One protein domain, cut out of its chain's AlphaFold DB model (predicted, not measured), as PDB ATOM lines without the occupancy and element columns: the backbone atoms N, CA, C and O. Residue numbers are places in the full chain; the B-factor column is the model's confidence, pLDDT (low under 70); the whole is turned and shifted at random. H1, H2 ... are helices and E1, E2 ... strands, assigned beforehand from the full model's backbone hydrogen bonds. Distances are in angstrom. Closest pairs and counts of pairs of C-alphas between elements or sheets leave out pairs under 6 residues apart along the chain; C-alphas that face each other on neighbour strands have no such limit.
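Overview. This is residues 17 to 80 of the 273 residues of the protein "TraW" of Klebsiella pneumoniae (UniProt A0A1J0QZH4). A two-stranded hairpin, E1 and E2, makes the middle of this small domain, with the helix H2 over one face and the short helix H1 farther out beyond the other face. The last stretch has no named element; it folds back beside E2, where residues 70 to 71 pair with it, and ends beside residues 34 to 35, while residues 17 to 25 stick out as a free arm. The printed part has 64 residues with two named helices and two named strands, in the order H1, E1, E2, H2; the sheet's order is E1 - E2, antiparallel. The class is mixed, helices and strands, though under half of the residues are in named elements. The whole is compact, with a radius of gyration of the C-alphas of 11.8 A and spans of 31 by 28 by 24 A.

Arrangement. Start at H1, residues 24 to 29, where 1 of 2 O i to N i+4 pairs is within hydrogen-bond range. A short link leads to E1, residues 37 to 42, and a tight link then leads to E2, residues 45 to 50. E1 and E2 are a hairpin, antiparallel at 165 degrees between their directions; look for N 40 and O 47 at 2.9 A, and N 47 and O 40 at 2.8 A. H1 and E2 are apart. A tight link leads on to H2, residues 55 to 64, in which every O i to N i+4 pair is within hydrogen-bond range. Its closest C-alphas to E2 are those of Phe 58 and Ile 49, 7.1 A apart. E1 and H2 are near each other, with 8 pairs of C-alphas within 10 A, and H1 and H2 are apart. Farther along, residues 70 to 71 pair with residues 48 to 49 of E2, parallel, and residues 78 to 79 pair with residues 34 to 35, antiparallel.

Along the chain. Find C-alpha 24 at (25.410, 7.699, -5.989), where H1 begins; residues 24 to 29 cover 9.0 A. E1 begins at C-alpha 37, (26.714, 20.738, -10.981), and residues 37 to 42 cover 16.6 A. E2, residues 45 to 50, covers 16.8 A. H2 covers 14.3 A from residue 55 to C-alpha 64 at (37.282, 28.803, -25.108).

Size, cuts and confidence. The C-alphas farthest apart are those of Leu 22 and Glu 64, 32.0 A. The printed part has no cut and no long link between named elements. Residues 65 to 80 hold no named element. The mean pLDDT of the printed part is 85.7; look for low confidence, under 70, at residues 17 and 74.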
ATOM      1  N   GLU A  17      15.929  11.209 -25.335       69.81
ATOM      2  CA  GLU A  17      15.549  11.432 -23.942       69.81
ATOM      3  C   GLU A  17      16.786  11.409 -23.027       69.81
ATOM      4  O   GLU A  17      17.672  10.568 -23.216       69.81
ATOM      5  N   PRO A  18      16.883  12.314 -22.035       73.81
ATOM      6  CA  PRO A  18      17.927  12.237 -21.022       73.81
ATOM      7  C   PRO A  18      17.675  11.046 -20.087       73.81
ATOM      8  O   PRO A  18      16.556  10.837 -19.612       73.81
ATOM      9  N   LEU A  19      18.725  10.281 -19.785       77.50
ATOM     10  CA  LEU A  19      18.660   9.220 -18.783       77.50
ATOM     11  C   LEU A  19      18.621   9.846 -17.384       77.50
ATOM     12  O   LEU A  19      19.550  10.549 -16.994       77.50
ATOM     13  N   VAL A  20      17.552   9.582 -16.631       79.00
ATOM     14  CA  VAL A  20      17.396  10.042 -15.245       79.00
ATOM     15  C   VAL A  20      17.411   8.834 -14.316       79.00
ATOM     16  O   VAL A  20      16.436   8.080 -14.236       79.00
ATOM     17  N   THR A  21      18.530   8.654 -13.622       80.56
ATOM     18  CA  THR A  21      18.798   7.528 -12.722       80.56
ATOM     19  C   THR A  21      19.257   8.017 -11.352       80.56
ATOM     20  O   THR A  21      19.690   9.156 -11.186       80.56
ATOM     21  N   LEU A  22      19.138   7.141 -10.356       79.81
ATOM     22  CA  LEU A  22      19.805   7.308  -9.070       79.81
ATOM     23  C   LEU A  22      21.199   6.699  -9.200       79.81
ATOM     24  O   LEU A  22      21.319   5.482  -9.317       79.81
ATOM     25  N   ASP A  23      22.222   7.544  -9.215       82.38
ATOM     26  CA  ASP A  23      23.619   7.134  -9.354       82.38
ATOM     27  C   ASP A  23      24.471   7.800  -8.259       82.38
ATOM     28  O   ASP A  23      24.974   8.910  -8.452       82.38
ATOM     29  N   PRO A  24      24.596   7.168  -7.078       83.06
ATOM     30  CA  PRO A  24      25.410   7.699  -5.989       83.06
ATOM     31  C   PRO A  24      26.920   7.628  -6.280       83.06
ATOM     32  O   PRO A  24      27.690   8.384  -5.682       83.06
ATOM     33  N   GLU A  25      27.359   6.761  -7.199       84.81
ATOM     34  CA  GLU A  25      28.776   6.612  -7.538       84.81
ATOM     35  C   GLU A  25      29.282   7.832  -8.300       84.81
ATOM     36  O   GLU A  25      30.334   8.365  -7.949       84.81
ATOM     37  N   SER A  26      28.494   8.361  -9.242       85.75
ATOM     38  CA  SER A  26      28.833   9.587  -9.979       85.75
ATOM     39  C   SER A  26      29.150  10.779  -9.063       85.75
ATOM     40  O   SER A  26      30.075  11.548  -9.338       85.75
ATOM     41  N   PHE A  27      28.444  10.942  -7.937       86.25
ATOM     42  CA  PHE A  27      28.731  12.026  -6.983       86.25
ATOM     43  C   PHE A  27      30.115  11.879  -6.345       86.25
ATOM     44  O   PHE A  27      30.831  12.870  -6.177       86.25
ATOM     45  N   THR A  28      30.508  10.642  -6.046       84.06
ATOM     46  CA  THR A  28      31.824  10.320  -5.485       84.06
ATOM     47  C   THR A  28      32.908  10.451  -6.555       84.06
ATOM     48  O   THR A  28      33.870  11.197  -6.370       84.06
ATOM     49  N   GLN A  29      32.708   9.809  -7.709       86.19
ATOM     50  CA  GLN A  29      33.637   9.782  -8.838       86.19
ATOM     51  C   GLN A  29      34.006  11.192  -9.314       86.19
ATOM     52  O   GLN A  29      35.179  11.486  -9.531       86.19
ATOM     53  N   TYR A  30      33.023  12.087  -9.438       88.25
ATOM     54  CA  TYR A  30      33.246  13.459  -9.908       88.25
ATOM     55  C   TYR A  30      33.440  14.476  -8.771       88.25
ATOM     56  O   TYR A  30      33.565  15.685  -9.021       88.25
ATOM     57  N   SER A  31      33.495  14.000  -7.519       86.75
ATOM     58  CA  SER A  31      33.641  14.822  -6.313       86.75
ATOM     59  C   SER A  31      32.658  15.999  -6.302       86.75
ATOM     60  O   SER A  31      33.046  17.168  -6.181       86.75
ATOM     61  N   VAL A  32      31.379  15.693  -6.516       88.12
ATOM     62  CA  VAL A  32      30.290  16.671  -6.494       88.12
ATOM     63  C   VAL A  32      29.853  16.850  -5.046       88.12
ATOM     64  O   VAL A  32      29.249  15.959  -4.462       88.12
ATOM     65  N   LYS A  33      30.179  18.004  -4.460       86.81
ATOM     66  CA  LYS A  33      29.804  18.371  -3.080       86.81
ATOM     67  C   LYS A  33      28.656  19.380  -3.022       86.81
ATOM     68  O   LYS A  33      28.083  19.613  -1.962       86.81
ATOM     69  N   GLU A  34      28.337  19.979  -4.165       88.75
ATOM     70  CA  GLU A  34      27.375  21.064  -4.293       88.75
ATOM     71  C   GLU A  34      26.550  20.905  -5.570       88.75
ATOM     72  O   GLU A  34      27.041  20.404  -6.588       88.75
ATOM     73  N   VAL A  35      25.300  21.357  -5.529       88.94
ATOM     74  CA  VAL A  35      24.352  21.298  -6.648       88.94
ATOM     75  C   VAL A  35      23.745  22.677  -6.941       88.94
ATOM     76  O   VAL A  35      23.619  23.485  -6.023       88.94
ATOM     77  N   PRO A  36      23.343  22.967  -8.195       90.94
ATOM     78  CA  PRO A  36      23.499  22.127  -9.385       90.94
ATOM     79  C   PRO A  36      24.958  22.078  -9.864       90.94
ATOM     80  O   PRO A  36      25.674  23.074  -9.808       90.94
ATOM     81  N   THR A  37      25.395  20.920 -10.358       90.31
ATOM     82  CA  THR A  37      26.714  20.738 -10.981       90.31
ATOM     83  C   THR A  37      26.539  19.999 -12.300       90.31
ATOM     84  O   THR A  37      25.838  18.991 -12.358       90.31
ATOM     85  N   MET A  38      27.182  20.493 -13.358       91.12
ATOM     86  CA  MET A  38      27.266  19.809 -14.646       91.12
ATOM     87  C   MET A  38      28.659  19.215 -14.825       91.12
ATOM     88  O   MET A  38      29.668  19.862 -14.532       91.12
ATOM     89  N   VAL A  39      28.696  17.990 -15.341       90.94
ATOM     90  CA  VAL A  39      29.919  17.262 -15.676       90.94
ATOM     91  C   VAL A  39      29.843  16.860 -17.141       90.94
ATOM     92  O   VAL A  39      28.829  16.328 -17.591       90.94
ATOM     93  N   TYR A  40      30.908  17.121 -17.892       90.56
ATOM     94  CA  TYR A  40      31.040  16.692 -19.279       90.56
ATOM     95  C   TYR A  40      32.349  15.933 -19.455       90.56
ATOM     96  O   TYR A  40      33.420  16.444 -19.131       90.56
ATOM     97  N   ARG A  41      32.260  14.706 -19.965       89.38
ATOM     98  CA  ARG A  41      33.423  13.871 -20.263       89.38
ATOM     99  C   ARG A  41      33.656  13.852 -21.767       89.38
ATOM    100  O   ARG A  41      32.744  13.508 -22.519       89.38
ATOM    101  N   LYS A  42      34.874  14.187 -22.184       87.81
ATOM    102  CA  LYS A  42      35.328  14.093 -23.572       87.81
ATOM    103  C   LYS A  42      36.747  13.538 -23.575       87.81
ATOM    104  O   LYS A  42      37.616  14.089 -22.903       87.81
ATOM    105  N   ASP A  43      36.944  12.439 -24.297       85.31
ATOM    106  CA  ASP A  43      38.188  11.663 -24.282       85.31
ATOM    107  C   ASP A  43      38.558  11.273 -22.831       85.31
ATOM    108  O   ASP A  43      37.708  10.723 -22.116       85.31
ATOM    109  N   ASP A  44      39.769  11.614 -22.378       85.31
ATOM    110  CA  ASP A  44      40.254  11.415 -21.000       85.31
ATOM    111  C   ASP A  44      40.086  12.652 -20.098       85.31
ATOM    112  O   ASP A  44      40.466  12.640 -18.924       85.31
ATOM    113  N   LYS A  45      39.493  13.740 -20.607       87.69
ATOM    114  CA  LYS A  45      39.261  14.963 -19.830       87.69
ATOM    115  C   LYS A  45      37.836  14.992 -19.279       87.69
ATOM    116  O   LYS A  45      36.847  14.757 -19.979       87.69
ATOM    117  N   THR A  46      37.733  15.325 -17.995       90.94
ATOM    118  CA  THR A  46      36.457  15.563 -17.316       90.94
ATOM    119  C   THR A  46      36.350  17.033 -16.951       90.94
ATOM    120  O   THR A  46      37.153  17.546 -16.175       90.94
ATOM    121  N   TYR A  47      35.353  17.703 -17.519       91.69
ATOM    122  CA  TYR A  47      35.053  19.106 -17.290       91.69
ATOM    123  C   TYR A  47      33.922  19.233 -16.274       91.69
ATOM    124  O   TYR A  47      32.939  18.492 -16.347       91.69
ATOM    125  N   LYS A  48      34.027  20.191 -15.351       91.50
ATOM    126  CA  LYS A  48      33.034  20.427 -14.297       91.50
ATOM    127  C   LYS A  48      32.735  21.913 -14.119       91.50
ATOM    128  O   LYS A  48      33.649  22.735 -14.057       91.50
ATOM    129  N   ILE A  49      31.454  22.240 -13.965       90.06
ATOM    130  CA  ILE A  49      30.988  23.566 -13.550       90.06
ATOM    131  C   ILE A  49      29.894  23.440 -12.491       90.06
ATOM    132  O   ILE A  49      28.953  22.660 -12.645       90.06
ATOM    133  N   SER A  50      30.005  24.235 -11.432       89.06
ATOM    134  CA  SER A  50      29.005  24.312 -10.366       89.06
ATOM    135  C   SER A  50      28.195  25.611 -10.457       89.06
ATOM    136  O   SER A  50      28.660  26.636 -10.964       89.06
ATOM    137  N   GLY A  51      26.935  25.551 -10.034       84.50
ATOM    138  CA  GLY A  51      25.988  26.669 -10.072       84.50
ATOM    139  C   GLY A  51      25.410  26.976 -11.458       84.50
ATOM    140  O   GLY A  51      24.673  27.941 -11.595       84.50
ATOM    141  N   SER A  52      25.704  26.175 -12.489       82.25
ATOM    142  CA  SER A  52      25.111  26.350 -13.823       82.25
ATOM    143  C   SER A  52      24.154  25.214 -14.156       82.25
ATOM    144  O   SER A  52      24.443  24.048 -13.895       82.25
ATOM    145  N   ILE A  53      23.062  25.560 -14.833       83.31
ATOM    146  CA  ILE A  53      22.186  24.629 -15.564       83.31
ATOM    147  C   ILE A  53      22.199  24.908 -17.080       83.31
ATOM    148  O   ILE A  53      21.475  24.277 -17.847       83.31
ATOM    149  N   ASN A  54      23.006  25.876 -17.531       87.50
ATOM    150  CA  ASN A  54      23.045  26.314 -18.923       87.50
ATOM    151  C   ASN A  54      24.125  25.552 -19.704       87.50
ATOM    152  O   ASN A  54      25.298  25.930 -19.711       87.50
ATOM    153  N   ILE A  55      23.697  24.502 -20.406       86.88
ATOM    154  CA  ILE A  55      24.567  23.634 -21.213       86.88
ATOM    155  C   ILE A  55      25.345  24.434 -22.268       86.88
ATOM    156  O   ILE A  55      26.538  24.207 -22.441       86.88
ATOM    157  N   LYS A  56      24.704  25.394 -22.957       88.38
ATOM    158  CA  LYS A  56      25.359  26.182 -24.020       88.38
ATOM    159  C   LYS A  56      26.511  27.017 -23.469       88.38
ATOM    160  O   LYS A  56      27.576  27.065 -24.073       88.38
ATOM    161  N   TYR A  57      26.299  27.646 -22.314       87.94
ATOM    162  CA  TYR A  57      27.347  28.395 -21.625       87.94
ATOM    163  C   TYR A  57      28.505  27.481 -21.212       87.94
ATOM    164  O   TYR A  57      29.662  27.814 -21.446       87.94
ATOM    165  N   PHE A  58      28.197  26.308 -20.653       90.44
ATOM    166  CA  PHE A  58      29.222  25.362 -20.222       90.44
ATOM    167  C   PHE A  58      30.067  24.838 -21.391       90.44
ATOM    168  O   PHE A  58      31.289  24.854 -21.304       90.44
ATOM    169  N   MET A  59      29.437  24.463 -22.508       89.25
ATOM    170  CA  MET A  59      30.159  24.030 -23.709       89.25
ATOM    171  C   MET A  59      31.049  25.141 -24.275       89.25
ATOM    172  O   MET A  59      32.213  24.888 -24.570       89.25
ATOM    173  N   LYS A  60      30.550  26.383 -24.331       90.00
ATOM    174  CA  LYS A  60      31.341  27.541 -24.770       90.00
ATOM    175  C   LYS A  60      32.593  27.746 -23.905       90.00
ATOM    176  O   LYS A  60      33.667  27.979 -24.440       90.00
ATOM    177  N   GLN A  61      32.479  27.610 -22.582       88.31
ATOM    178  CA  GLN A  61      33.627  27.728 -21.672       88.31
ATOM    179  C   GLN A  61      34.695  26.648 -21.913       88.31
ATOM    180  O   GLN A  61      35.887  26.930 -21.791       88.31
ATOM    181  N   ILE A  62      34.276  25.433 -22.283       90.31
ATOM    182  CA  ILE A  62      35.177  24.325 -22.637       90.31
ATOM    183  C   ILE A  62      35.867  24.587 -23.981       90.31
ATOM    184  O   ILE A  62      37.061  24.330 -24.108       90.31
ATOM    185  N   GLU A  63      35.143  25.117 -24.968       89.81
ATOM    186  CA  GLU A  63      35.699  25.487 -26.277       89.81
ATOM    187  C   GLU A  63      36.707  26.641 -26.167       89.81
ATOM    188  O   GLU A  63      37.763  26.595 -26.794       89.81
ATOM    189  N   GLU A  64      36.409  27.647 -25.340       89.69
ATOM    190  CA  GLU A  64      37.282  28.803 -25.108       89.69
ATOM    191  C   GLU A  64      38.522  28.453 -24.271       89.69
ATOM    192  O   GLU A  64      39.569  29.071 -24.446       89.69
ATOM    193  N   ASN A  65      38.428  27.473 -23.362       87.06
ATOM    194  CA  ASN A  65      39.534  27.066 -22.487       87.06
ATOM    195  C   ASN A  65      39.649  25.530 -22.369       87.06
ATOM    196  O   ASN A  65      39.331  24.970 -21.314       87.06
ATOM    197  N   PRO A  66      40.170  24.832 -23.398       83.06
ATOM    198  CA  PRO A  66      40.188  23.362 -23.452       83.06
ATOM    199  C   PRO A  66      41.054  22.684 -22.378       83.06
ATOM    200  O   PRO A  66      40.845  21.511 -22.053       83.06
ATOM    201  N   GLU A  67      42.033  23.404 -21.827       84.12
ATOM    202  CA  GLU A  67      42.921  22.914 -20.763       84.12
ATOM    203  C   GLU A  67      42.323  23.068 -19.358       84.12
ATOM    204  O   GLU A  67      42.751  22.398 -18.418       84.12
ATOM    205  N   LYS A  68      41.301  23.915 -19.192       86.62
ATOM    206  CA  LYS A  68      40.678  24.161 -17.892       86.62
ATOM    207  C   LYS A  68      39.557  23.156 -17.648       86.62
ATOM    208  O   LYS A  68      38.500  23.219 -18.260       86.62
ATOM    209  N   THR A  69      39.770  22.242 -16.709       84.75
ATOM    210  CA  THR A  69      38.807  21.177 -16.372       84.75
ATOM    211  C   THR A  69      37.781  21.590 -15.315       84.75
ATOM    212  O   THR A  69      36.740  20.954 -15.187       84.75
ATOM    213  N   THR A  70      38.028  22.665 -14.563       85.06
ATOM    214  CA  THR A  70      37.091  23.186 -13.554       85.06
ATOM    215  C   THR A  70      36.825  24.665 -13.780       85.06
ATOM    216  O   THR A  70      37.751  25.477 -13.805       85.06
ATOM    217  N   PHE A  71      35.552  25.023 -13.916       84.69
ATOM    218  CA  PHE A  71      35.107  26.396 -14.140       84.69
ATOM    219  C   PHE A  71      34.579  27.025 -12.848       84.69
ATOM    220  O   PHE A  71      34.080  26.307 -11.979       84.69
ATOM    221  N   PRO A  72      34.702  28.357 -12.698       77.56
ATOM    222  CA  PRO A  72      34.212  29.049 -11.517       77.56
ATOM    223  C   PRO A  72      32.702  28.880 -11.357       77.56
ATOM    224  O   PRO A  72      31.962  28.694 -12.329       77.56
ATOM    225  N   VAL A  73      32.262  28.973 -10.104       77.31
ATOM    226  CA  VAL A  73      30.848  28.947  -9.743       77.31
ATOM    227  C   VAL A  73      30.138  30.091 -10.459       77.31
ATOM    228  O   VAL A  73      30.549  31.246 -10.371       77.31
ATOM    229  N   SER A  74      29.092  29.751 -11.203       69.94
ATOM    230  CA  SER A  74      28.402  30.700 -12.088       69.94
ATOM    231  C   SER A  74      27.114  31.275 -11.492       69.94
ATOM    232  O   SER A  74      26.662  32.321 -11.949       69.94
ATOM    233  N   ALA A  75      26.543  30.627 -10.471       79.75
ATOM    234  CA  ALA A  75      25.377  31.096  -9.721       79.75
ATOM    235  C   ALA A  75      25.279  30.391  -8.352       79.75
ATOM    236  O   ALA A  75      26.204  29.697  -7.939       79.75
ATOM    237  N   GLN A  76      24.155  30.562  -7.648       84.75
ATOM    238  CA  GLN A  76      23.910  29.964  -6.334       84.75
ATOM    239  C   GLN A  76      24.055  28.434  -6.351       84.75
ATOM    240  O   GLN A  76      23.471  27.749  -7.194       84.75
ATOM    241  N   THR A  77      24.800  27.903  -5.382       87.81
ATOM    242  CA  THR A  77      24.943  26.469  -5.126       87.81
ATOM    243  C   THR A  77      24.399  26.105  -3.749       87.81
ATOM    244  O   THR A  77      24.306  26.939  -2.847       87.81
ATOM    245  N   PHE A  78      24.025  24.837  -3.592       86.75
ATOM    246  CA  PHE A  78      23.585  24.251  -2.335       86.75
ATOM    247  C   PHE A  78      24.495  23.074  -1.983       86.75
ATOM    248  O   PHE A  78      24.703  22.204  -2.834       86.75
ATOM    249  N   PRO A  79      25.035  23.013  -0.755       88.44
ATOM    250  CA  PRO A  79      25.829  21.875  -0.320       88.44
ATOM    251  C   PRO A  79      24.944  20.636  -0.175       88.44
ATOM    252  O   PRO A  79      23.844  20.717   0.375       88.44
ATOM    253  N   ILE A  80      25.450  19.492  -0.626       84.31
ATOM    254  CA  ILE A  80      24.805  18.194  -0.414       84.31
ATOM    255  C   ILE A  80      25.008  17.821   1.054       84.31
ATOM    256  O   ILE A  80      26.142  17.668   1.512       84.31
TER     257      ILE A  80